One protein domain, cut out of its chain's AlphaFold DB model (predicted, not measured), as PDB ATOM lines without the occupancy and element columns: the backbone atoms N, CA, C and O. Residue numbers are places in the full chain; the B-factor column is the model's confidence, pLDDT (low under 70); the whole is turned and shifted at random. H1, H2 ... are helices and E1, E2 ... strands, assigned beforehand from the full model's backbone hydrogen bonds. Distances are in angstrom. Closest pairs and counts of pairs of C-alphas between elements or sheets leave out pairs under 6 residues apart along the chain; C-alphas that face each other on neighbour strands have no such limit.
ATOM      1  N   SER A  26     154.274 217.668 152.645       84.62
ATOM      2  CA  SER A  26     153.918 217.041 151.366       84.62
ATOM      3  C   SER A  26     155.127 216.508 150.600       84.62
ATOM      4  O   SER A  26     155.010 215.521 149.888       84.62
ATOM      5  N   ASP A  27     156.288 217.141 150.773       84.88
ATOM      6  CA  ASP A  27     157.501 216.846 150.007       84.88
ATOM      7  C   ASP A  27     158.423 215.843 150.711       84.88
ATOM      8  O   ASP A  27     159.545 215.609 150.259       84.88
ATOM      9  N   LEU A  28     158.028 215.344 151.883       83.69
ATOM     10  CA  LEU A  28     158.886 214.534 152.739       83.69
ATOM     11  C   LEU A  28     158.256 213.169 153.008       83.69
ATOM     12  O   LEU A  28     157.060 213.097 153.294       83.69
ATOM     13  N   PRO A  29     159.060 212.095 153.052       85.12
ATOM     14  CA  PRO A  29     158.560 210.792 153.455       85.12
ATOM     15  C   PRO A  29     158.110 210.806 154.924       85.12
ATOM     16  O   PRO A  29     158.636 211.544 155.772       85.12
ATOM     17  N   ALA A  30     157.142 209.947 155.252       84.75
ATOM     18  CA  ALA A  30     156.552 209.853 156.589       84.75
ATOM     19  C   ALA A  30     157.594 209.555 157.686       84.75
ATOM     20  O   ALA A  30     157.516 210.102 158.797       84.75
ATOM     21  N   SER A  31     158.608 208.748 157.362       82.44
ATOM     22  CA  SER A  31     159.744 208.434 158.235       82.44
ATOM     23  C   SER A  31     160.529 209.694 158.622       82.44
ATOM     24  O   SER A  31     160.792 209.939 159.805       82.44
ATOM     25  N   TRP A  32     160.808 210.578 157.661       88.69
ATOM     26  CA  TRP A  32     161.505 211.840 157.910       88.69
ATOM     27  C   TRP A  32     160.651 212.841 158.670       88.69
ATOM     28  O   TRP A  32     161.145 213.493 159.592       88.69
ATOM     29  N   ILE A  33     159.357 212.930 158.356       89.50
ATOM     30  CA  ILE A  33     158.415 213.754 159.124       89.50
ATOM     31  C   ILE A  33     158.438 213.333 160.598       89.50
ATOM     32  O   ILE A  33     158.517 214.186 161.489       89.50
ATOM     33  N   SER A  34     158.414 212.028 160.859       88.25
ATOM     34  CA  SER A  34     158.468 211.458 162.207       88.25
ATOM     35  C   SER A  34     159.805 211.742 162.892       88.25
ATOM     36  O   SER A  34     159.825 212.184 164.044       88.25
ATOM     37  N   SER A  35     160.922 211.605 162.174       88.25
ATOM     38  CA  SER A  35     162.251 211.956 162.683       88.25
ATOM     39  C   SER A  35     162.358 213.447 163.043       88.25
ATOM     40  O   SER A  35     162.772 213.786 164.154       88.25
ATOM     41  N   CYS A  36     161.885 214.352 162.180       91.56
ATOM     42  CA  CYS A  36     161.862 215.797 162.427       91.56
ATOM     43  C   CYS A  36     160.997 216.187 163.637       91.56
ATOM     44  O   CYS A  36     161.365 217.090 164.397       91.56
ATOM     45  N   LYS A  37     159.857 215.511 163.840       90.81
ATOM     46  CA  LYS A  37     159.010 215.682 165.034       90.81
ATOM     47  C   LYS A  37     159.739 215.224 166.299       90.81
ATOM     48  O   LYS A  37     159.727 215.935 167.300       90.81
ATOM     49  N   SER A  38     160.413 214.075 166.254       89.62
ATOM     50  CA  SER A  38     161.170 213.544 167.396       89.62
ATOM     51  C   SER A  38     162.373 214.411 167.770       89.62
ATOM     52  O   SER A  38     162.622 214.618 168.957       89.62
ATOM     53  N   GLN A  39     163.043 215.007 166.780       89.94
ATOM     54  CA  GLN A  39     164.113 215.996 166.966       89.94
ATOM     55  C   GLN A  39     163.608 217.370 167.460       89.94
ATOM     56  O   GLN A  39     164.413 218.270 167.690       89.94
ATOM     57  N   GLY A  40     162.289 217.576 167.586       91.44
ATOM     58  CA  GLY A  40     161.692 218.858 167.979       91.44
ATOM     59  C   GLY A  40     161.777 219.957 166.911       91.44
ATOM     60  O   GLY A  40     161.490 221.115 167.201       91.44
ATOM     61  N   LYS A  41     162.143 219.623 165.668       91.25
ATOM     62  CA  LYS A  41     162.236 220.581 164.550       91.25
ATOM     63  C   LYS A  41     160.874 220.872 163.918       91.25
ATOM     64  O   LYS A  41     160.669 221.940 163.346       91.25
ATOM     65  N   ARG A  42     159.918 219.952 164.077       91.44
ATOM     66  CA  ARG A  42     158.535 220.080 163.597       91.44
ATOM     67  C   ARG A  42     157.540 219.920 164.744       91.44
ATOM     68  O   ARG A  42     157.804 219.197 165.703       91.44
ATOM     69  N   LYS A  43     156.386 220.591 164.639       93.12
ATOM     70  CA  LYS A  43     155.277 220.420 165.589       93.12
ATOM     71  C   LYS A  43     154.807 218.963 165.574       93.12
ATOM     72  O   LYS A  43     154.649 218.372 164.501       93.12
ATOM     73  N   ARG A  44     154.564 218.385 166.753       90.62
ATOM     74  CA  ARG A  44     153.918 217.071 166.854       90.62
ATOM     75  C   ARG A  44     152.453 217.151 166.424       90.62
ATOM     76  O   ARG A  44     151.818 218.194 166.541       90.62
ATOM     77  N   THR A  45     151.928 216.030 165.945       89.06
ATOM     78  CA  THR A  45     150.526 215.858 165.533       89.06
ATOM     79  C   THR A  45     149.827 214.850 166.448       89.06
ATOM     80  O   THR A  45     150.495 214.143 167.203       89.06
ATOM     81  N   GLY A  46     148.495 214.783 166.381       87.38
ATOM     82  CA  GLY A  46     147.670 213.842 167.147       87.38
ATOM     83  C   GLY A  46     147.063 214.441 168.419       87.38
ATOM     84  O   GLY A  46     146.984 215.659 168.575       87.38
ATOM     85  N   ASN A  47     146.639 213.573 169.337       87.88
ATOM     86  CA  ASN A  47     145.956 213.957 170.583       87.88
ATOM     87  C   ASN A  47     146.754 213.594 171.845       87.88
ATOM     88  O   ASN A  47     146.233 213.661 172.955       87.88
ATOM     89  N   ARG A  48     148.024 213.208 171.681       85.56
ATOM     90  CA  ARG A  48     148.839 212.670 172.770       85.56
ATOM     91  C   ARG A  48     149.081 213.710 173.869       85.56
ATOM     92  O   ARG A  48     149.431 214.862 173.588       85.56
ATOM     93  N   GLN A  49     148.915 213.275 175.111       90.25
ATOM     94  CA  GLN A  49     149.214 214.042 176.314       90.25
ATOM     95  C   GLN A  49     150.393 213.395 177.025       90.25
ATOM     96  O   GLN A  49     150.469 212.174 177.095       90.25
ATOM     97  N   GLU A  50     151.325 214.208 177.509       89.19
ATOM     98  CA  GLU A  50     152.508 213.727 178.216       89.19
ATOM     99  C   GLU A  50     152.807 214.625 179.409       89.19
ATOM    100  O   GLU A  50     152.564 215.839 179.379       89.19
ATOM    101  N   LYS A  51     153.340 214.018 180.470       90.12
ATOM    102  CA  LYS A  51     153.769 214.738 181.666       90.12
ATOM    103  C   LYS A  51     155.134 215.365 181.399       90.12
ATOM    104  O   LYS A  51     156.137 214.669 181.298       90.12
ATOM    105  N   ILE A  52     155.166 216.687 181.278       87.12
ATOM    106  CA  ILE A  52     156.375 217.474 181.018       87.12
ATOM    107  C   ILE A  52     156.526 218.463 182.176       87.12
ATOM    108  O   ILE A  52     155.625 219.268 182.407       87.12
ATOM    109  N   HIS A  53     157.652 218.409 182.896       85.88
ATOM    110  CA  HIS A  53     157.915 219.245 184.080       85.88
ATOM    111  C   HIS A  53     156.788 219.176 185.130       85.88
ATOM    112  O   HIS A  53     156.276 220.191 185.592       85.88
ATOM    113  N   GLY A  54     156.332 217.964 185.456       87.56
ATOM    114  CA  GLY A  54     155.308 217.750 186.484       87.56
ATOM    115  C   GLY A  54     153.865 218.008 186.039       87.56
ATOM    116  O   GLY A  54     152.951 217.546 186.717       87.56
ATOM    117  N   LYS A  55     153.640 218.646 184.882       91.31
ATOM    118  CA  LYS A  55     152.300 218.952 184.359       91.31
ATOM    119  C   LYS A  55     151.964 218.090 183.144       91.31
ATOM    120  O   LYS A  55     152.741 218.018 182.189       91.31
ATOM    121  N   THR A  56     150.795 217.456 183.165       92.50
ATOM    122  CA  THR A  56     150.248 216.763 181.992       92.50
ATOM    123  C   THR A  56     149.784 217.799 180.988       92.50
ATOM    124  O   THR A  56     148.940 218.638 181.287       92.50
ATOM    125  N   GLN A  57     150.367 217.768 179.796       92.50
ATOM    126  CA  GLN A  57     150.001 218.686 178.734       92.50
ATOM    127  C   GLN A  57     149.982 217.989 177.383       92.50
ATOM    128  O   GLN A  57     150.749 217.068 177.096       92.50
ATOM    129  N   ARG A  58     149.114 218.484 176.508       92.81
ATOM    130  CA  ARG A  58     149.059 218.047 175.121       92.81
ATOM    131  C   ARG A  58     150.346 218.430 174.392       92.81
ATOM    132  O   ARG A  58     150.766 219.591 174.434       92.81
ATOM    133  N   VAL A  59     150.965 217.446 173.736       92.25
ATOM    134  CA  VAL A  59     152.220 217.634 172.983       92.25
ATOM    135  C   VAL A  59     151.967 218.003 171.528       92.25
ATOM    136  O   VAL A  59     152.845 218.544 170.857       92.25
ATOM    137  N   ALA A  60     150.766 217.714 171.030       91.81
ATOM    138  CA  ALA A  60     150.352 218.094 169.692       91.81
ATOM    139  C   ALA A  60     150.332 219.617 169.527       91.81
ATOM    140  O   ALA A  60     149.990 220.351 170.450       91.81
ATOM    141  N   GLY A  61     150.752 220.090 168.356       91.25
ATOM    142  CA  GLY A  61     150.938 221.513 168.073       91.25
ATOM    143  C   GLY A  61     152.228 222.111 168.650       91.25
ATOM    144  O   GLY A  61     152.611 223.208 168.244       91.25
ATOM    145  N   LYS A  62     152.949 221.393 169.525       91.44
ATOM    146  CA  LYS A  62     154.188 221.868 170.159       91.44
ATOM    147  C   LYS A  62     155.436 221.258 169.517       91.44
ATOM    148  O   LYS A  62     155.422 220.130 169.016       91.44
ATOM    149  N   LYS A  63     156.536 222.016 169.547       92.06
ATOM    150  CA  LYS A  63     157.885 221.567 169.168       92.06
ATOM    151  C   LYS A  63     158.604 221.049 170.414       92.06
ATOM    152  O   LYS A  63     159.303 221.792 171.088       92.06
ATOM    153  N   VAL A  64     158.384 219.781 170.749       92.19
ATOM    154  CA  VAL A  64     158.999 219.131 171.921       92.19
ATOM    155  C   VAL A  64     159.973 218.064 171.432       92.19
ATOM    156  O   VAL A  64     159.652 217.329 170.502       92.19
ATOM    157  N   LYS A  65     161.162 217.952 172.023       92.31
ATOM    158  CA  LYS A  65     162.119 216.885 171.683       92.31
ATOM    159  C   LYS A  65     161.726 215.565 172.365       92.31
ATOM    160  O   LYS A  65     161.130 215.575 173.438       92.31
ATOM    161  N   GLY A  66     162.018 214.429 171.734       90.62
ATOM    162  CA  GLY A  66     161.947 213.107 172.376       90.62
ATOM    163  C   GLY A  66     163.145 212.843 173.298       90.62
ATOM    164  O   GLY A  66     164.176 213.493 173.116       90.62
ATOM    165  N   LYS A  67     163.051 211.865 174.216       89.94
ATOM    166  CA  LYS A  67     164.152 211.490 175.132       89.94
ATOM    167  C   LYS A  67     165.478 211.249 174.413       89.94
ATOM    168  O   LYS A  67     166.487 211.830 174.788       89.94
ATOM    169  N   LYS A  68     165.446 210.484 173.313       86.00
ATOM    170  CA  LYS A  68     166.610 210.188 172.456       86.00
ATOM    171  C   LYS A  68     167.368 211.438 171.981       86.00
ATOM    172  O   LYS A  68     168.555 211.364 171.699       86.00
ATOM    173  N   TYR A  69     166.690 212.580 171.891       87.94
ATOM    174  CA  TYR A  69     167.262 213.858 171.459       87.94
ATOM    175  C   TYR A  69     167.412 214.862 172.619       87.94
ATOM    176  O   TYR A  69     167.431 216.071 172.382       87.94
ATOM    177  N   GLY A  70     167.461 214.380 173.869       89.81
ATOM    178  CA  GLY A  70     167.598 215.198 175.081       89.81
ATOM    179  C   GLY A  70     166.319 215.937 175.490       89.81
ATOM    180  O   GLY A  70     166.381 216.962 176.160       89.81
TER     181      GLY A  70
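AT A GLANCE: This is residues 26 to 70 of the 81 residues of an uncharacterized protein of Rickettsiales bacterium (UniProt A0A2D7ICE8). Little regular structure is here: a short helix, H1, at one end of a flat outline and a small hairpin, E1 and E2, at the other, with loops between them. Residues 59 to 70 fold back from the hairpin through the middle, and residues 26 to 32 stick out. The printed part has 45 residues, 17 in named elements, in the order H1, E1, E2; the class is mixed, the sheet E1 - E2 antiparallel. It is only just compact, close to loose, with a radius of gyration of the C-alphas of 11.0 A and spans of 36 by 22 by 12 A.

IN THESE COORDINATES: Find C-alpha 30 at (156.552, 209.853, 156.589); from there H1, residues 30 to 38, runs 12.3 A. E1, residues 49 to 52, covers 9.2 A. E2, residues 55 to 58, covers 9.8 A and ends at (149.059, 218.047, 175.121).

HOW THE PARTS SIT: In the hairpin E1 and E2, at 142 degrees, look for N 50 and O 57, 2.9 A apart, within hydrogen-bond range. In H1 every O i to N i+4 pair is within range. H1 and E2 are apart.

THE WHOLE: The C-alphas farthest apart, of Asp 27 and Gly 54, are 36.6 A apart. The printed part has no cut, no link is long, and no printed residue is under 70 in pLDDT.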